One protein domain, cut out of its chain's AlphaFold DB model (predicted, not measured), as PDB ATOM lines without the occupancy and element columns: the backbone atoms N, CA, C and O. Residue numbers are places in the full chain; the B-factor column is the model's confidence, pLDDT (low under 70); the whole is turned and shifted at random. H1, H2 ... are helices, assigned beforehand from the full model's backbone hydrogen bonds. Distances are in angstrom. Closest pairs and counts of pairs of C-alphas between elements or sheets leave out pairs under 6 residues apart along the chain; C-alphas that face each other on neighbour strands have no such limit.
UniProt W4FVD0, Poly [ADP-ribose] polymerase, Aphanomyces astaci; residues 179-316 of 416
ATOM      1  N   HIS A 179      66.472  33.688 -59.173       65.19
ATOM      2  CA  HIS A 179      67.629  33.574 -58.278       65.19
ATOM      3  C   HIS A 179      67.317  32.785 -56.994       65.19
ATOM      4  O   HIS A 179      68.128  31.975 -56.560       65.19
ATOM      5  N   SER A 180      66.128  32.967 -56.411       64.75
ATOM      6  CA  SER A 180      65.654  32.183 -55.259       64.75
ATOM      7  C   SER A 180      65.574  30.695 -55.598       64.75
ATOM      8  O   SER A 180      65.966  29.862 -54.786       64.75
ATOM      9  N   LEU A 181      65.124  30.370 -56.815       62.50
ATOM     10  CA  LEU A 181      65.165  29.009 -57.342       62.50
ATOM     11  C   LEU A 181      66.590  28.555 -57.640       62.50
ATOM     12  O   LEU A 181      66.941  27.477 -57.192       62.50
ATOM     13  N   ALA A 182      67.442  29.377 -58.263       58.78
ATOM     14  CA  ALA A 182      68.850  29.033 -58.499       58.78
ATOM     15  C   ALA A 182      69.606  28.657 -57.201       58.78
ATOM     16  O   ALA A 182      70.478  27.793 -57.208       58.78
ATOM     17  N   LEU A 183      69.256  29.267 -56.062       54.62
ATOM     18  CA  LEU A 183      69.822  28.948 -54.742       54.62
ATOM     19  C   LEU A 183      69.270  27.652 -54.108       54.62
ATOM     20  O   LEU A 183      69.879  27.131 -53.168       54.62
ATOM     21  N   LEU A 184      68.144  27.130 -54.606       51.50
ATOM     22  CA  LEU A 184      67.670  25.769 -54.333       51.50
ATOM     23  C   LEU A 184      68.233  24.775 -55.360       51.50
ATOM     24  O   LEU A 184      68.689  23.709 -54.967       51.50
ATOM     25  N   ASP A 185      68.306  25.151 -56.639       44.06
ATOM     26  CA  ASP A 185      68.963  24.395 -57.710       44.06
ATOM     27  C   ASP A 185      70.438  24.139 -57.391       44.06
ATOM     28  O   ASP A 185      70.914  23.042 -57.626       44.06
ATOM     29  N   HIS A 186      71.173  25.039 -56.736       40.16
ATOM     30  CA  HIS A 186      72.527  24.720 -56.252       40.16
ATOM     31  C   HIS A 186      72.580  23.628 -55.154       40.16
ATOM     32  O   HIS A 186      73.666  23.278 -54.700       40.16
ATOM     33  N   ARG A 187      71.432  23.071 -54.741       41.78
ATOM     34  CA  ARG A 187      71.285  21.866 -53.900       41.78
ATOM     35  C   ARG A 187      70.519  20.722 -54.593       41.78
ATOM     36  O   ARG A 187      70.382  19.659 -53.998       41.78
ATOM     37  N   CYS A 188      70.015  20.933 -55.814       38.75
ATOM     38  CA  CYS A 188      69.184  19.979 -56.570       38.75
ATOM     39  C   CYS A 188      69.732  19.660 -57.979       38.75
ATOM     40  O   CYS A 188      69.442  18.604 -58.524       38.75
ATOM     41  N   LEU A 189      70.557  20.542 -58.549       38.59
ATOM     42  CA  LEU A 189      71.324  20.401 -59.789       38.59
ATOM     43  C   LEU A 189      72.784  20.056 -59.466       38.59
ATOM     44  O   LEU A 189      73.725  20.758 -59.848       38.59
ATOM     45  N   GLY A 190      72.971  18.929 -58.779       43.19
ATOM     46  CA  GLY A 190      74.173  18.137 -59.025       43.19
ATOM     47  C   GLY A 190      74.179  17.625 -60.477       43.19
ATOM     48  O   GLY A 190      73.181  17.762 -61.192       43.19
ATOM     49  N   PRO A 191      75.274  17.008 -60.954       43.53
ATOM     50  CA  PRO A 191      75.195  16.209 -62.176       43.53
ATOM     51  C   PRO A 191      74.103  15.135 -62.012       43.53
ATOM     52  O   PRO A 191      73.998  14.547 -60.937       43.53
ATOM     53  N   SER A 192      73.307  14.892 -63.067       56.31
ATOM     54  CA  SER A 192      72.190  13.921 -63.069       56.31
ATOM     55  C   SER A 192      72.559  12.645 -62.317       56.31
ATOM     56  O   SER A 192      73.617  12.071 -62.600       56.31
ATOM     57  N   LEU A 193      71.661  12.158 -61.452       63.38
ATOM     58  CA  LEU A 193      71.941  11.012 -60.584       63.38
ATOM     59  C   LEU A 193      72.569   9.846 -61.350       63.38
ATOM     60  O   LEU A 193      72.101   9.458 -62.428       63.38
ATOM     61  N   HIS A 194      73.606   9.246 -60.758       71.50
ATOM     62  CA  HIS A 194      74.228   8.052 -61.312       71.50
ATOM     63  C   HIS A 194      73.167   6.961 -61.513       71.50
ATOM     64  O   HIS A 194      72.296   6.758 -60.663       71.50
ATOM     65  N   THR A 195      73.232   6.253 -62.639       73.88
ATOM     66  CA  THR A 195      72.162   5.368 -63.122       73.88
ATOM     67  C   THR A 195      71.703   4.344 -62.079       73.88
ATOM     68  O   THR A 195      70.513   4.057 -61.981       73.88
ATOM     69  N   ASP A 196      72.617   3.821 -61.259       75.38
ATOM     70  CA  ASP A 196      72.279   2.884 -60.179       75.38
ATOM     71  C   ASP A 196      71.712   3.560 -58.919       75.38
ATOM     72  O   ASP A 196      70.823   2.993 -58.289       75.38
ATOM     73  N   VAL A 197      72.099   4.802 -58.607       79.88
ATOM     74  CA  VAL A 197      71.448   5.596 -57.546       79.88
ATOM     75  C   VAL A 197      69.998   5.894 -57.936       79.88
ATOM     76  O   VAL A 197      69.098   5.695 -57.124       79.88
ATOM     77  N   ARG A 198      69.729   6.241 -59.204       73.44
ATOM     78  CA  ARG A 198      68.351   6.413 -59.705       73.44
ATOM     79  C   ARG A 198      67.529   5.112 -59.596       73.44
ATOM     80  O   ARG A 198      66.379   5.161 -59.167       73.44
ATOM     81  N   LYS A 199      68.123   3.939 -59.877       76.31
ATOM     82  CA  LYS A 199      67.486   2.618 -59.633       76.31
ATOM     83  C   LYS A 199      67.240   2.337 -58.147       76.31
ATOM     84  O   LYS A 199      66.230   1.730 -57.805       76.31
ATOM     85  N   LEU A 200      68.157   2.728 -57.262       82.00
ATOM     86  CA  LEU A 200      67.976   2.584 -55.817       82.00
ATOM     87  C   LEU A 200      66.809   3.458 -55.339       82.00
ATOM     88  O   LEU A 200      65.929   2.960 -54.642       82.00
ATOM     89  N   MET A 201      66.746   4.715 -55.782       77.00
ATOM     90  CA  MET A 201      65.678   5.652 -55.431       77.00
ATOM     91  C   MET A 201      64.291   5.170 -55.879       77.00
ATOM     92  O   MET A 201      63.357   5.207 -55.075       77.00
ATOM     93  N   SER A 202      64.142   4.638 -57.099       72.88
ATOM     94  CA  SER A 202      62.851   4.088 -57.551       72.88
ATOM     95  C   SER A 202      62.443   2.810 -56.805       72.88
ATOM     96  O   SER A 202      61.256   2.592 -56.560       72.88
ATOM     97  N   ILE A 203      63.400   1.992 -56.348       77.19
ATOM     98  CA  ILE A 203      63.134   0.831 -55.477       77.19
ATOM     99  C   ILE A 203      62.726   1.265 -54.057       77.19
ATOM    100  O   ILE A 203      61.813   0.668 -53.482       77.19
ATOM    101  N   LEU A 204      63.395   2.278 -53.498       74.06
ATOM    102  CA  LEU A 204      63.155   2.802 -52.149       74.06
ATOM    103  C   LEU A 204      61.778   3.457 -52.026       74.06
ATOM    104  O   LEU A 204      61.025   3.151 -51.101       74.06
ATOM    105  N   TYR A 205      61.443   4.343 -52.964       69.44
ATOM    106  CA  TYR A 205      60.206   5.120 -52.906       69.44
ATOM    107  C   TYR A 205      59.010   4.405 -53.539       69.44
ATOM    108  O   TYR A 205      57.888   4.692 -53.123       69.44
ATOM    109  N   LYS A 206      59.260   3.457 -54.463       59.81
ATOM    110  CA  LYS A 206      58.294   2.847 -55.398       59.81
ATOM    111  C   LYS A 206      57.548   3.917 -56.189       59.81
ATOM    112  O   LYS A 206      56.648   4.551 -55.650       59.81
ATOM    113  N   ASP A 207      57.905   4.132 -57.453       45.19
ATOM    114  CA  ASP A 207      57.214   5.162 -58.231       45.19
ATOM    115  C   ASP A 207      55.714   4.876 -58.356       45.19
ATOM    116  O   ASP A 207      55.268   3.767 -58.648       45.19
ATOM    117  N   ASP A 208      54.940   5.892 -57.987       42.09
ATOM    118  CA  ASP A 208      53.825   5.699 -57.054       42.09
ATOM    119  C   ASP A 208      52.463   5.855 -57.745       42.09
ATOM    120  O   ASP A 208      51.508   6.370 -57.169       42.09
ATOM    121  N   GLN A 209      52.395   5.417 -59.007       41.34
ATOM    122  CA  GLN A 209      51.191   5.472 -59.851       41.34
ATOM    123  C   GLN A 209      50.004   4.700 -59.232       41.34
ATOM    124  O   GLN A 209      48.855   5.035 -59.492       41.34
ATOM    125  N   ASP A 210      50.275   3.722 -58.358       33.38
ATOM    126  CA  ASP A 210      49.274   2.845 -57.730       33.38
ATOM    127  C   ASP A 210      48.884   3.231 -56.283       33.38
ATOM    128  O   ASP A 210      48.274   2.426 -55.570       33.38
ATOM    129  N   ARG A 211      49.171   4.449 -55.787       36.03
ATOM    130  CA  ARG A 211      48.751   4.846 -54.415       36.03
ATOM    131  C   ARG A 211      47.280   5.282 -54.283       36.03
ATOM    132  O   ARG A 211      46.900   5.929 -53.311       36.03
ATOM    133  N   HIS A 212      46.421   4.820 -55.192       36.84
ATOM    134  CA  HIS A 212      44.969   4.746 -54.982       36.84
ATOM    135  C   HIS A 212      44.512   3.472 -54.241       36.84
ATOM    136  O   HIS A 212      43.316   3.288 -54.018       36.84
ATOM    137  N   VAL A 213      45.437   2.638 -53.745       31.91
ATOM    138  CA  VAL A 213      45.120   1.634 -52.710       31.91
ATOM    139  C   VAL A 213      44.871   2.325 -51.361       31.91
ATOM    140  O   VAL A 213      45.732   2.380 -50.478       31.91
ATOM    141  N   ILE A 214      43.655   2.850 -51.208       36.22
ATOM    142  CA  ILE A 214      43.077   3.264 -49.926       36.22
ATOM    143  C   ILE A 214      43.130   2.062 -48.973       36.22
ATOM    144  O   ILE A 214      42.653   0.975 -49.301       36.22
ATOM    145  N   LYS A 215      43.700   2.241 -47.776       31.25
ATOM    146  CA  LYS A 215      43.596   1.226 -46.718       31.25
ATOM    147  C   LYS A 215      42.142   1.180 -46.227       31.25
ATOM    148  O   LYS A 215      41.654   2.229 -45.815       31.25
ATOM    149  N   PRO A 216      41.473   0.015 -46.195       34.97
ATOM    150  CA  PRO A 216      40.131  -0.099 -45.634       34.97
ATOM    151  C   PRO A 216      40.190  -0.043 -44.099       34.97
ATOM    152  O   PRO A 216      40.301  -1.067 -43.432       34.97
ATOM    153  N   PHE A 217      40.160   1.175 -43.560       36.09
ATOM    154  CA  PHE A 217      39.900   1.489 -42.156       36.09
ATOM    155  C   PHE A 217      39.062   2.771 -42.103       36.09
ATOM    156  O   PHE A 217      39.353   3.723 -42.825       36.09
ATOM    157  N   ASP A 218      38.024   2.783 -41.268       36.50
ATOM    158  CA  ASP A 218      36.900   3.731 -41.329       36.50
ATOM    159  C   ASP A 218      37.191   5.135 -40.755       36.50
ATOM    160  O   ASP A 218      36.426   5.683 -39.959       36.50
ATOM    161  N   THR A 219      38.300   5.747 -41.167       45.78
ATOM    162  CA  THR A 219      38.630   7.147 -40.881       45.78
ATOM    163  C   THR A 219      38.523   7.999 -42.141       45.78
ATOM    164  O   THR A 219      39.304   7.864 -43.080       45.78
ATOM    165  N   ILE A 220      37.564   8.932 -42.135       49.69
ATOM    166  CA  ILE A 220      37.454   9.990 -43.148       49.69
ATOM    167  C   ILE A 220      38.808  10.725 -43.229       49.69
ATOM    168  O   ILE A 220      39.276  11.200 -42.189       49.69
ATOM    169  N   PRO A 221      39.433  10.851 -44.418       53.34
ATOM    170  CA  PRO A 221      40.682  11.586 -44.562       53.34
ATOM    171  C   PRO A 221      40.543  13.021 -44.051       53.34
ATOM    172  O   PRO A 221      39.622  13.741 -44.443       53.34
ATOM    173  N   VAL A 222      41.463  13.440 -43.181       59.50
ATOM    174  CA  VAL A 222      41.537  14.835 -42.740       59.50
ATOM    175  C   VAL A 222      41.877  15.689 -43.968       59.50
ATOM    176  O   VAL A 222      42.873  15.396 -44.637       59.50
ATOM    177  N   PRO A 223      41.071  16.711 -44.316       65.38
ATOM    178  CA  PRO A 223      41.428  17.618 -45.393       65.38
ATOM    179  C   PRO A 223      42.693  18.372 -44.975       65.38
ATOM    180  O   PRO A 223      42.723  18.994 -43.916       65.38
ATOM    181  N   MET A 224      43.727  18.321 -45.811       72.56
ATOM    182  CA  MET A 224      44.975  19.063 -45.614       72.56
ATOM    183  C   MET A 224      45.008  20.242 -46.586       72.56
ATOM    184  O   MET A 224      44.470  20.102 -47.688       72.56
ATOM    185  N   PRO A 225      45.637  21.380 -46.252       82.94
ATOM    186  CA  PRO A 225      45.865  22.435 -47.228       82.94
ATOM    187  C   PRO A 225      46.627  21.918 -48.449       82.94
ATOM    188  O   PRO A 225      47.520  21.075 -48.330       82.94
ATOM    189  N   LEU A 226      46.325  22.467 -49.623       81.31
ATOM    190  CA  LEU A 226      47.182  22.287 -50.789       81.31
ATOM    191  C   LEU A 226      48.548  22.948 -50.513       81.31
ATOM    192  O   LEU A 226      48.568  24.036 -49.924       81.31
ATOM    193  N   PRO A 227      49.679  22.349 -50.940       76.38
ATOM    194  CA  PRO A 227      51.031  22.845 -50.667       76.38
ATOM    195  C   PRO A 227      51.405  24.024 -51.583       76.38
ATOM    196  O   PRO A 227      52.443  24.012 -52.240       76.38
ATOM    197  N   LEU A 228      50.534  25.034 -51.649       83.75
ATOM    198  CA  LEU A 228      50.690  26.218 -52.487       83.75
ATOM    199  C   LEU A 228      51.783  27.157 -51.939       83.75
ATOM    200  O   LEU A 228      51.986  27.239 -50.723       83.75
ATOM    201  N   PRO A 229      52.483  27.918 -52.800       85.06
ATOM    202  CA  PRO A 229      53.331  29.032 -52.386       85.06
ATOM    203  C   PRO A 229      52.470  30.229 -51.947       85.06
ATOM    204  O   PRO A 229      52.408  31.244 -52.637       85.06
ATOM    205  N   TYR A 230      51.780  30.114 -50.810       90.00
ATOM    206  CA  TYR A 230      50.942  31.182 -50.258       90.00
ATOM    207  C   TYR A 230      51.750  32.462 -50.001       90.00
ATOM    208  O   TYR A 230      52.811  32.433 -49.375       90.00
ATOM    209  N   ALA A 231      51.216  33.608 -50.420       91.56
ATOM    210  CA  ALA A 231      51.712  34.904 -49.977       91.56
ATOM    211  C   ALA A 231      51.286  35.187 -48.532       91.56
ATOM    212  O   ALA A 231      50.210  34.776 -48.091       91.56
ATOM    213  N   GLN A 232      52.089  35.973 -47.809       90.94
ATOM    214  CA  GLN A 232      51.812  36.353 -46.419       90.94
ATOM    215  C   GLN A 232      50.396  36.938 -46.240       90.94
ATOM    216  O   GLN A 232      49.690  36.557 -45.313       90.94
ATOM    217  N   VAL A 233      49.924  37.756 -47.189       92.25
ATOM    218  CA  VAL A 233      48.584  38.375 -47.155       92.25
ATOM    219  C   VAL A 233      47.415  37.380 -47.322       92.25
ATOM    220  O   VAL A 233      46.265  37.714 -47.028       92.25
ATOM    221  N   ALA A 234      47.669  36.148 -47.780       92.81
ATOM    222  CA  ALA A 234      46.685  35.060 -47.757       92.81
ATOM    223  C   ALA A 234      46.597  34.419 -46.359       92.81
ATOM    224  O   ALA A 234      45.498  34.231 -45.840       92.81
ATOM    225  N   ILE A 235      47.745  34.182 -45.714       93.12
ATOM    226  CA  ILE A 235      47.832  33.686 -44.329       93.12
ATOM    227  C   ILE A 235      47.227  34.703 -43.342       93.12
ATOM    228  O   ILE A 235      46.449  34.337 -42.464       93.12
ATOM    229  N   GLU A 236      47.499  35.997 -43.530       94.44
ATOM    230  CA  GLU A 236      46.909  37.088 -42.741       94.44
ATOM    231  C   GLU A 236      45.386  37.190 -42.922       94.44
ATOM    232  O   GLU A 236      44.670  37.426 -41.944       94.44
ATOM    233  N   LEU A 237      44.862  36.968 -44.138       94.50
ATOM    234  CA  LEU A 237      43.414  36.884 -44.354       94.50
ATOM    235  C   LEU A 237      42.824  35.677 -43.614       94.50
ATOM    236  O   LEU A 237      41.797  35.812 -42.952       94.50
ATOM    237  N   ALA A 238      43.471  34.513 -43.690       94.75
ATOM    238  CA  ALA A 238      43.004  33.302 -43.025       94.75
ATOM    239  C   ALA A 238      42.975  33.454 -41.494       94.75
ATOM    240  O   ALA A 238      41.973  33.102 -40.871       94.75
ATOM    241  N   HIS A 239      43.997  34.068 -40.887       95.75
ATOM    242  CA  HIS A 239      43.956  34.453 -39.472       95.75
ATOM    243  C   HIS A 239      42.818  35.440 -39.175       95.75
ATOM    244  O   HIS A 239      42.032  35.194 -38.262       95.75
ATOM    245  N   SER A 240      42.651  36.481 -39.999       95.81
ATOM    246  CA  SER A 240      41.560  37.459 -39.846       95.81
ATOM    247  C   SER A 240      40.167  36.813 -39.926       95.81
ATOM    248  O   SER A 240      39.235  37.268 -39.267       95.81
ATOM    249  N   ILE A 241      40.003  35.741 -40.711       95.12
ATOM    250  CA  ILE A 241      38.773  34.937 -40.768       95.12
ATOM    251  C   ILE A 241      38.589  34.121 -39.478       95.12
ATOM    252  O   ILE A 241      37.489  34.103 -38.924       95.12
ATOM    253  N   LEU A 242      39.644  33.472 -38.971       96.00
ATOM    254  CA  LEU A 242      39.589  32.696 -37.724       96.00
ATOM    255  C   LEU A 242      39.258  33.572 -36.506       96.00
ATOM    256  O   LEU A 242      38.475  33.151 -35.655       96.00
ATOM    257  N   ASP A 243      39.743  34.813 -36.460       95.88
ATOM    258  CA  ASP A 243      39.388  35.783 -35.413       95.88
ATOM    259  C   ASP A 243      37.878  36.104 -35.411       95.88
ATOM    260  O   ASP A 243      37.260  36.284 -34.359       95.88
ATOM    261  N   GLN A 244      37.241  36.106 -36.588       94.69
ATOM    262  CA  GLN A 244      35.794  36.305 -36.728       94.69
ATOM    263  C   GLN A 244      34.980  35.041 -36.393       94.69
ATOM    264  O   GLN A 244      33.867  35.154 -35.863       94.69
ATOM    265  N   VAL A 245      35.527  33.840 -36.635       94.69
ATOM    266  CA  VAL A 245      34.972  32.578 -36.105       94.69
ATOM    267  C   VAL A 245      34.971  32.627 -34.578       94.69
ATOM    268  O   VAL A 245      33.926  32.439 -33.956       94.69
ATOM    269  N   GLU A 246      36.114  32.947 -33.976       94.94
ATOM    270  CA  GLU A 246      36.302  33.030 -32.527       94.94
ATOM    271  C   GLU A 246      35.356  34.054 -31.877       94.94
ATOM    272  O   GLU A 246      34.607  33.710 -30.957       94.94
ATOM    273  N   ALA A 247      35.265  35.270 -32.424       94.31
ATOM    274  CA  ALA A 247      34.294  36.270 -31.978       94.31
ATOM    275  C   ALA A 247      32.835  35.777 -32.103       94.31
ATOM    276  O   ALA A 247      32.003  36.036 -31.229       94.31
ATOM    277  N   THR A 248      32.512  35.013 -33.155       93.56
ATOM    278  CA  THR A 248      31.175  34.421 -33.361       93.56
ATOM    279  C   THR A 248      30.868  33.296 -32.360       93.56
ATOM    280  O   THR A 248      29.708  33.131 -31.965       93.56
ATOM    281  N   LEU A 249      31.877  32.543 -31.908       93.00
ATOM    282  CA  LEU A 249      31.747  31.529 -30.853       93.00
ATOM    283  C   LEU A 249      31.519  32.168 -29.476       93.00
ATOM    284  O   LEU A 249      30.618  31.747 -28.742       93.00
ATOM    285  N   GLN A 250      32.288  33.210 -29.150       91.12
ATOM    286  CA  GLN A 250      32.227  33.922 -27.867       91.12
ATOM    287  C   GLN A 250      30.962  34.799 -27.711       91.12
ATOM    288  O   GLN A 250      30.522  35.070 -26.589       91.12
ATOM    289  N   ALA A 251      30.335  35.227 -28.813       89.88
ATOM    290  CA  ALA A 251      29.167  36.109 -28.803       89.88
ATOM    291  C   ALA A 251      27.955  35.532 -28.038       89.88
ATOM    292  O   ALA A 251      27.458  34.439 -28.329       89.88
ATOM    293  N   LYS A 252      27.410  36.302 -27.086       80.06
ATOM    294  CA  LYS A 252      26.250  35.909 -26.263       80.06
ATOM    295  C   LYS A 252      24.943  35.925 -27.070       80.06
ATOM    296  O   LYS A 252      24.326  36.970 -27.249       80.06
ATOM    297  N   GLY A 253      24.494  34.746 -27.505       74.62
ATOM    298  CA  GLY A 253      23.188  34.535 -28.139       74.62
ATOM    299  C   GLY A 253      23.207  33.410 -29.188       74.62
ATOM    300  O   GLY A 253      24.173  33.314 -29.944       74.62
ATOM    301  N   PRO A 254      22.168  32.551 -29.272       67.62
ATOM    302  CA  PRO A 254      22.150  31.433 -30.221       67.62
ATOM    303  C   PRO A 254      21.603  31.800 -31.614       67.62
ATOM    304  O   PRO A 254      21.922  31.126 -32.595       67.62
ATOM    305  N   ARG A 255      20.771  32.850 -31.729       78.62
ATOM    306  CA  ARG A 255      20.090  33.213 -32.987       78.62
ATOM    307  C   ARG A 255      21.105  33.531 -34.092       78.62
ATOM    308  O   ARG A 255      21.941  34.414 -33.939       78.62
ATOM    309  N   GLY A 256      21.025  32.794 -35.201       82.19
ATOM    310  CA  GLY A 256      21.887  32.966 -36.376       82.19
ATOM    311  C   GLY A 256      23.335  32.474 -36.235       82.19
ATOM    312  O   GLY A 256      24.048  32.463 -37.237       82.19
ATOM    313  N   ARG A 257      23.789  32.020 -35.050       89.69
ATOM    314  CA  ARG A 257      25.206  31.668 -34.821       89.69
ATOM    315  C   ARG A 257      25.711  30.605 -35.805       89.69
ATOM    316  O   ARG A 257      26.741  30.812 -36.433       89.69
ATOM    317  N   ARG A 258      24.959  29.512 -36.006       89.56
ATOM    318  CA  ARG A 258      25.326  28.436 -36.951       89.56
ATOM    319  C   ARG A 258      25.482  28.934 -38.394       89.56
ATOM    320  O   ARG A 258      26.410  28.508 -39.063       89.56
ATOM    321  N   ALA A 259      24.624  29.848 -38.853       89.12
ATOM    322  CA  ALA A 259      24.722  30.410 -40.203       89.12
ATOM    323  C   ALA A 259      25.976  31.287 -40.366       89.12
ATOM    324  O   ALA A 259      26.682  31.164 -41.361       89.12
ATOM    325  N   LYS A 260      26.312  32.098 -39.352       90.44
ATOM    326  CA  LYS A 260      27.560  32.881 -39.341       90.44
ATOM    327  C   LYS A 260      28.802  31.984 -39.338       90.44
ATOM    328  O   LYS A 260      29.693  32.194 -40.149       90.44
ATOM    329  N   LEU A 261      28.845  30.960 -38.479       92.00
ATOM    330  CA  LEU A 261      29.958  30.000 -38.433       92.00
ATOM    331  C   LEU A 261      30.113  29.227 -39.752       92.00
ATOM    332  O   LEU A 261      31.238  28.985 -40.181       92.00
ATOM    333  N   LEU A 262      29.008  28.891 -40.427       90.62
ATOM    334  CA  LEU A 262      29.026  28.278 -41.758       90.62
ATOM    335  C   LEU A 262      29.643  29.219 -42.808       90.62
ATOM    336  O   LEU A 262      30.547  28.803 -43.527       90.62
ATOM    337  N   GLY A 263      29.220  30.487 -42.852       89.81
ATOM    338  CA  GLY A 263      29.787  31.494 -43.759       89.81
ATOM    339  C   GLY A 263      31.278  31.756 -43.515       89.81
ATOM    340  O   GLY A 263      32.064  31.794 -44.461       89.81
ATOM    341  N   TRP A 264      31.703  31.850 -42.250       92.00
ATOM    342  CA  TRP A 264      33.124  31.968 -41.904       92.00
ATOM    343  C   TRP A 264      33.927  30.697 -42.220       92.00
ATOM    344  O   TRP A 264      35.068  30.805 -42.662       92.00
ATOM    345  N   SER A 265      33.333  29.506 -42.072       91.88
ATOM    346  CA  SER A 265      33.962  28.243 -42.492       91.88
ATOM    347  C   SER A 265      34.174  28.221 -44.009       91.88
ATOM    348  O   SER A 265      35.297  28.007 -44.454       91.88
ATOM    349  N   ASN A 266      33.136  28.523 -44.804       90.62
ATOM    350  CA  ASN A 266      33.239  28.644 -46.266       90.62
ATOM    351  C   ASN A 266      34.366  29.618 -46.661       90.62
ATOM    352  O   ASN A 266      35.218  29.276 -47.479       90.62
ATOM    353  N   ARG A 267      34.423  30.805 -46.033       90.81
ATOM    354  CA  ARG A 267      35.499  31.791 -46.251       90.81
ATOM    355  C   ARG A 267      36.886  31.223 -45.932       90.81
ATOM    356  O   ARG A 267      37.789  31.396 -46.744       90.81
ATOM    357  N   TYR A 268      37.063  30.529 -44.804       93.19
ATOM    358  CA  TYR A 268      38.356  29.949 -44.415       93.19
ATOM    359  C   TYR A 268      38.861  28.925 -45.442       93.19
ATOM    360  O   TYR A 268      39.971  29.068 -45.951       93.19
ATOM    361  N   PHE A 269      38.032  27.945 -45.811       90.69
ATOM    362  CA  PHE A 269      38.410  26.902 -46.775       90.69
ATOM    363  C   PHE A 269      38.467  27.396 -48.235       90.69
ATOM    364  O   PHE A 269      39.018  26.711 -49.093       90.69
ATOM    365  N   SER A 270      37.937  28.593 -48.518       91.31
ATOM    366  CA  SER A 270      38.158  29.301 -49.787       91.31
ATOM    367  C   SER A 270      39.481  30.081 -49.786       91.31
ATOM    368  O   SER A 270      40.151  30.142 -50.809       91.31
ATOM    369  N   ALA A 271      39.878  30.666 -48.650       92.75
ATOM    370  CA  ALA A 271      41.135  31.409 -48.506       92.75
ATOM    371  C   ALA A 271      42.368  30.494 -48.377       92.75
ATOM    372  O   ALA A 271      43.454  30.859 -48.826       92.75
ATOM    373  N   ILE A 272      42.193  29.308 -47.784       92.38
ATOM    374  CA  ILE A 272      43.178  28.223 -47.728       92.38
ATOM    375  C   ILE A 272      42.564  27.003 -48.430       92.38
ATOM    376  O   ILE A 272      41.754  26.299 -47.822       92.38
ATOM    377  N   PRO A 273      42.913  26.727 -49.695       87.56
ATOM    378  CA  PRO A 273      42.432  25.559 -50.425       87.56
ATOM    379  C   PRO A 273      42.912  24.255 -49.788       87.56
ATOM    380  O   PRO A 273      44.065  24.158 -49.376       87.56
ATOM    381  N   HIS A 274      42.049  23.240 -49.736       83.00
ATOM    382  CA  HIS A 274      42.358  21.922 -49.166       83.00
ATOM    383  C   HIS A 274      42.192  20.795 -50.200       83.00
ATOM    384  O   HIS A 274      41.480  20.956 -51.191       83.00
ATOM    385  N   THR A 275      42.829  19.648 -49.942       69.81
ATOM    386  CA  THR A 275      42.842  18.442 -50.795       69.81
ATOM    387  C   THR A 275      41.470  17.823 -51.057       69.81
ATOM    388  O   THR A 275      41.300  17.143 -52.063       69.81
ATOM    389  N   TYR A 276      40.500  18.046 -50.168       67.25
ATOM    390  CA  TYR A 276      39.138  17.521 -50.259       67.25
ATOM    391  C   TYR A 276      38.127  18.570 -49.771       67.25
ATOM    392  O   TYR A 276      38.498  19.425 -48.958       67.25
ATOM    393  N   PRO A 277      36.845  18.490 -50.185       66.69
ATOM    394  CA  PRO A 277      35.793  19.340 -49.639       66.69
ATOM    395  C   PRO A 277      35.709  19.233 -48.102       66.69
ATOM    396  O   PRO A 277      35.649  18.124 -47.555       66.69
ATOM    397  N   PRO A 278      35.685  20.359 -47.368       68.69
ATOM    398  CA  PRO A 278      35.637  20.374 -45.917       68.69
ATOM    399  C   PRO A 278      34.276  19.875 -45.436       68.69
ATOM    400  O   PRO A 278      33.237  20.492 -45.653       68.69
ATOM    401  N   ARG A 279      34.285  18.768 -44.699       72.75
ATOM    402  CA  ARG A 279      33.102  18.258 -43.985       72.75
ATOM    403  C   ARG A 279      32.899  18.946 -42.625       72.75
ATOM    404  O   ARG A 279      31.879  18.747 -41.970       72.75
ATOM    405  N   VAL A 280      33.890  19.717 -42.170       80.50
ATOM    406  CA  VAL A 280      34.021  20.191 -40.787       80.50
ATOM    407  C   VAL A 280      33.733  21.688 -40.698       80.50
ATOM    408  O   VAL A 280      34.551  22.514 -41.089       80.50
ATOM    409  N   MET A 281      32.583  22.046 -40.125       89.25
ATOM    410  CA  MET A 281      32.294  23.429 -39.732       89.25
ATOM    411  C   MET A 281      33.170  23.825 -38.533       89.25
ATOM    412  O   MET A 281      33.340  23.032 -37.599       89.25
ATOM    413  N   LEU A 282      33.699  25.049 -38.553       91.00
ATOM    414  CA  LEU A 282      34.508  25.628 -37.479       91.00
ATOM    415  C   LEU A 282      33.584  26.108 -36.347       91.00
ATOM    416  O   LEU A 282      33.138  27.253 -36.325       91.00
ATOM    417  N   ASP A 283      33.231  25.194 -35.442       91.38
ATOM    418  CA  ASP A 283      32.244  25.409 -34.373       91.38
ATOM    419  C   ASP A 283      32.760  25.152 -32.942       91.38
ATOM    420  O   ASP A 283      31.998  25.278 -31.981       91.38
ATOM    421  N   SER A 284      34.059  24.875 -32.788       92.88
ATOM    422  CA  SER A 284      34.756  24.767 -31.502       92.88
ATOM    423  C   SER A 284      36.101  25.504 -31.538       92.88
ATOM    424  O   SER A 284      36.709  25.656 -32.598       92.88
ATOM    425  N   MET A 285      36.587  25.944 -30.370       92.88
ATOM    426  CA  MET A 285      37.903  26.596 -30.249       92.88
ATOM    427  C   MET A 285      39.065  25.658 -30.606       92.88
ATOM    428  O   MET A 285      40.058  26.099 -31.164       92.88
ATOM    429  N   GLU A 286      38.909  24.361 -30.344       91.75
ATOM    430  CA  GLU A 286      39.837  23.294 -30.739       91.75
ATOM    431  C   GLU A 286      40.069  23.273 -32.259       91.75
ATOM    432  O   GLU A 286      41.210  23.308 -32.716       91.75
ATOM    433  N   LYS A 287      38.991  23.322 -33.056       90.75
ATOM    434  CA  LYS A 287      39.081  23.403 -34.523       90.75
ATOM    435  C   LYS A 287      39.744  24.700 -34.990       90.75
ATOM    436  O   LYS A 287      40.479  24.680 -35.973       90.75
ATOM    437  N   VAL A 288      39.485  25.814 -34.300       93.00
ATOM    438  CA  VAL A 288      40.121  27.107 -34.598       93.00
ATOM    439  C   VAL A 288      41.625  27.040 -34.339       93.00
ATOM    440  O   VAL A 288      42.386  27.435 -35.218       93.00
ATOM    441  N   GLU A 289      42.077  26.495 -33.205       89.75
ATOM    442  CA  GLU A 289      43.514  26.403 -32.916       89.75
ATOM    443  C   GLU A 289      44.227  25.396 -33.825       89.75
ATOM    444  O   GLU A 289      45.302  25.720 -34.319       89.75
ATOM    445  N   ASN A 290      43.610  24.257 -34.166       88.75
ATOM    446  CA  ASN A 290      44.145  23.352 -35.193       88.75
ATOM    447  C   ASN A 290      44.353  24.097 -36.525       88.75
ATOM    448  O   ASN A 290      45.379  23.931 -37.176       88.75
ATOM    449  N   CYS A 291      43.410  24.954 -36.932       90.00
ATOM    450  CA  CYS A 291      43.575  25.789 -38.126       90.00
ATOM    451  C   CYS A 291      44.686  26.841 -37.950       90.00
ATOM    452  O   CYS A 291      45.470  27.059 -38.873       90.00
ATOM    453  N   ARG A 292      44.814  27.469 -36.770       92.06
ATOM    454  CA  ARG A 292      45.929  28.388 -36.474       92.06
ATOM    455  C   ARG A 292      47.279  27.664 -36.493       92.06
ATOM    456  O   ARG A 292      48.252  28.259 -36.942       92.06
ATOM    457  N   GLU A 293      47.365  26.418 -36.038       87.19
ATOM    458  CA  GLU A 293      48.571  25.583 -36.095       87.19
ATOM    459  C   GLU A 293      48.947  25.223 -37.535       87.19
ATOM    460  O   GLU A 293      50.064  25.517 -37.958       87.19
ATOM    461  N   THR A 294      47.989  24.754 -38.334       86.12
ATOM    462  CA  THR A 294      48.166  24.542 -39.779       86.12
ATOM    463  C   THR A 294      48.657  25.808 -40.505       86.12
ATOM    464  O   THR A 294      49.543  25.734 -41.355       86.12
ATOM    465  N   LEU A 295      48.153  26.997 -40.148       89.00
ATOM    466  CA  LEU A 295      48.650  28.267 -40.701       89.00
ATOM    467  C   LEU A 295      50.097  28.589 -40.283       89.00
ATOM    468  O   LEU A 295      50.843  29.141 -41.095       89.00
ATOM    469  N   LYS A 296      50.527  28.222 -39.064       84.00
ATOM    470  CA  LYS A 296      51.932  28.358 -38.628       84.00
ATOM    471  C   LYS A 296      52.845  27.466 -39.479       84.00
ATOM    472  O   LYS A 296      53.880  27.940 -39.942       84.00
ATOM    473  N   GLU A 297      52.458  26.216 -39.739       80.75
ATOM    474  CA  GLU A 297      53.226  25.292 -40.595       80.75
ATOM    475  C   GLU A 297      53.359  25.802 -42.038       80.75
ATOM    476  O   GLU A 297      54.457  25.797 -42.605       80.75
ATOM    477  N   LEU A 298      52.264  26.312 -42.615       79.69
ATOM    478  CA  LEU A 298      52.277  26.939 -43.940       79.69
ATOM    479  C   LEU A 298      53.175  28.183 -43.980       79.69
ATOM    480  O   LEU A 298      53.945  28.339 -44.922       79.69
ATOM    481  N   HIS A 299      53.138  29.038 -42.954       79.56
ATOM    482  CA  HIS A 299      53.979  30.239 -42.881       79.56
ATOM    483  C   HIS A 299      55.474  29.920 -42.697       79.56
ATOM    484  O   HIS A 299      56.330  30.599 -43.261       79.56
ATOM    485  N   MET A 300      55.803  28.864 -41.947       72.50
ATOM    486  CA  MET A 300      57.179  28.370 -41.793       72.50
ATOM    487  C   MET A 300      57.702  27.654 -43.052       72.50
ATOM    488  O   MET A 300      58.915  27.482 -43.219       72.50
ATOM    489  N   THR A 301      56.812  27.247 -43.959       69.00
ATOM    490  CA  THR A 301      57.177  26.631 -45.236       69.00
ATOM    491  C   THR A 301      57.512  27.710 -46.263       69.00
ATOM    492  O   THR A 301      56.648  28.443 -46.734       69.00
ATOM    493  N   SER A 302      58.789  27.805 -46.649       67.56
ATOM    494  CA  SER A 302      59.224  28.753 -47.686       67.56
ATOM    495  C   SER A 302      58.415  28.571 -48.984       67.56
ATOM    496  O   SER A 302      58.419  27.458 -49.521       67.56
ATOM    497  N   PRO A 303      57.832  29.639 -49.569       67.62
ATOM    498  CA  PRO A 303      57.115  29.556 -50.844       67.62
ATOM    499  C   PRO A 303      57.960  28.959 -51.977       67.62
ATOM    500  O   PRO A 303      57.439  28.287 -52.862       67.62
ATOM    501  N   SER A 304      59.289  29.117 -51.918       64.75
ATOM    502  CA  SER A 304      60.215  28.505 -52.882       64.75
ATOM    503  C   SER A 304      60.247  26.971 -52.814       64.75
ATOM    504  O   SER A 304      60.573  26.349 -53.817       64.75
ATOM    505  N   ARG A 305      59.905  26.359 -51.666       63.75
ATOM    506  CA  ARG A 305      59.730  24.901 -51.518       63.75
ATOM    507  C   ARG A 305      58.354  24.461 -51.998       63.75
ATOM    508  O   ARG A 305      58.282  23.559 -52.823       63.75
ATOM    509  N   SER A 306      57.291  25.133 -51.549       64.81
ATOM    510  CA  SER A 306      55.912  24.875 -51.990       64.81
ATOM    511  C   SER A 306      55.799  24.861 -53.519       64.81
ATOM    512  O   SER A 306      55.267  23.930 -54.115       64.81
ATOM    513  N   PHE A 307      56.425  25.843 -54.171       65.25
ATOM    514  CA  PHE A 307      56.469  25.975 -55.624       65.25
ATOM    515  C   PHE A 307      57.098  24.778 -56.369       65.25
ATOM    516  O   PHE A 307      56.736  24.527 -57.518       65.25
ATOM    517  N   LEU A 308      57.993  23.997 -55.744       62.47
ATOM    518  CA  LEU A 308      58.571  22.800 -56.377       62.47
ATOM    519  C   LEU A 308      57.516  21.717 -56.651       62.47
ATOM    520  O   LEU A 308      57.670  20.961 -57.606       62.47
ATOM    521  N   HIS A 309      56.418  21.691 -55.886       57.75
ATOM    522  CA  HIS A 309      55.275  20.802 -56.119       57.75
ATOM    523  C   HIS A 309      54.399  21.219 -57.318       57.75
ATOM    524  O   HIS A 309      53.412  20.543 -57.609       57.75
ATOM    525  N   HIS A 310      54.699  22.342 -57.985       55.78
ATOM    526  CA  HIS A 310      53.902  22.895 -59.094       55.78
ATOM    527  C   HIS A 310      54.720  23.187 -60.357       55.78
ATOM    528  O   HIS A 310      54.163  23.604 -61.373       55.78
ATOM    529  N   LEU A 311      56.034  22.965 -60.321       52.25
ATOM    530  CA  LEU A 311      56.820  22.868 -61.543       52.25
ATOM    531  C   LEU A 311      56.485  21.552 -62.266       52.25
ATOM    532  O   LEU A 311      56.245  20.542 -61.599       52.25
ATOM    533  N   PRO A 312      56.506  21.519 -63.614       43.31
ATOM    534  CA  PRO A 312      56.475  20.253 -64.337       43.31
ATOM    535  C   PRO A 312      57.654  19.380 -63.870       43.31
ATOM    536  O   PRO A 312      58.739  19.919 -63.620       43.31
ATOM    537  N   PRO A 313      57.467  18.057 -63.720       38.53
ATOM    538  CA  PRO A 313      58.428  17.206 -63.031       38.53
ATOM    539  C   PRO A 313      59.746  17.076 -63.805       38.53
ATOM    540  O   PRO A 313      59.894  16.236 -64.693       38.53
ATOM    541  N   LEU A 314      60.739  17.863 -63.387       41.50
ATOM    542  CA  LEU A 314      62.121  17.388 -63.346       41.50
ATOM    543  C   LEU A 314      62.164  16.151 -62.439       41.50
ATOM    544  O   LEU A 314      61.409  16.084 -61.465       41.50
ATOM    545  N   ASP A 315      62.985  15.168 -62.813       53.38
ATOM    546  CA  ASP A 315      62.864  13.767 -62.392       53.38
ATOM    547  C   ASP A 315      62.545  13.617 -60.892       53.38
ATOM    548  O   ASP A 315      63.308  14.015 -60.011       53.38
ATOM    549  N   ASN A 316      61.367  13.052 -60.604       61.22
ATOM    550  CA  ASN A 316      60.751  12.986 -59.274       61.22
ATOM    551  C   ASN A 316      61.699  12.336 -58.238       61.22
ATOM    552  O   ASN A 316      61.718  12.698 -57.059       61.22
TER     553      ASN A 316
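Overview. This is residues 179 to 316 of the 416 residues of the protein "Poly [ADP-ribose] polymerase" of Aphanomyces astaci (UniProt W4FVD0). Picture three helices side by side, H3 packed with H4 as a hairpin and with H5, and beyond the far end of H5 a loose, open group of three scattered helices, H1, H2 and H6. H2 lies far out and touches no helix, and between it and H3 a long link makes a wide sweep, with residues 208 to 219 sticking out. The printed part has 138 residues with six named helices, H1 to H6 in order along the chain, and no named strand; the class is all helix. The whole is loose, with a radius of gyration of the C-alphas of 20.0 A, and flat, spanning 67 by 43 by 20 A.

Arrangement. Begin at H1, residues 179 to 185, which is close to but not clearly touching H6, residues 303 to 309; look at the closest C-alphas, those of Leu 181 and Ser 304, 6.7 A apart. These two run the same way at a steep tilt of 50 degrees. Next comes H2, residues 195 to 205, which touches no helix. Go on to H3, residues 232 to 250, and H4, residues 257 to 271: they touch and form a helical hairpin, with Ala 238 and Tyr 268 as their closest C-alphas, 5.9 A apart. They run opposite ways at a shallow tilt of 11 degrees. H3 also touches H5, residues 285 to 300, at the closest C-alphas of Leu 242 and Val 288, 6.4 A apart. They too run opposite ways, at a shallow tilt of 10 degrees. H4 and H5 are apart, and so are H5 and H6. In H1, H2, H4 and H5 every O i to N i+4 pair is within hydrogen-bond range; in H3 14 of 15 are, and in H6 1 of 3, beside 3 of 4 O i to N i+3 pairs.

Along the chain. Find C-alpha 179 at (67.629, 33.574, -58.278), where H1 begins. H2 follows from Thr 195 to Tyr 205, over 15.7 A. Find C-alpha 232 at (51.812, 36.353, -46.419); from there H3 runs 27.1 A to C-alpha 250. H4 covers 21.0 A and H5 22.5 A, and H6 ends at C-alpha 309, at (55.275, 20.802, -56.119).

Size, cuts and confidence. The two C-alphas farthest apart are those of Thr 195 and Gly 253, at 66.9 A. The printed part has no cut. Look for the long links at residues 206 to 231 and 272 to 284. The mean pLDDT of the printed part is 73.2, and 55 residues are under 70, among them 179 to 193, 205 to 223 and 301 to 316.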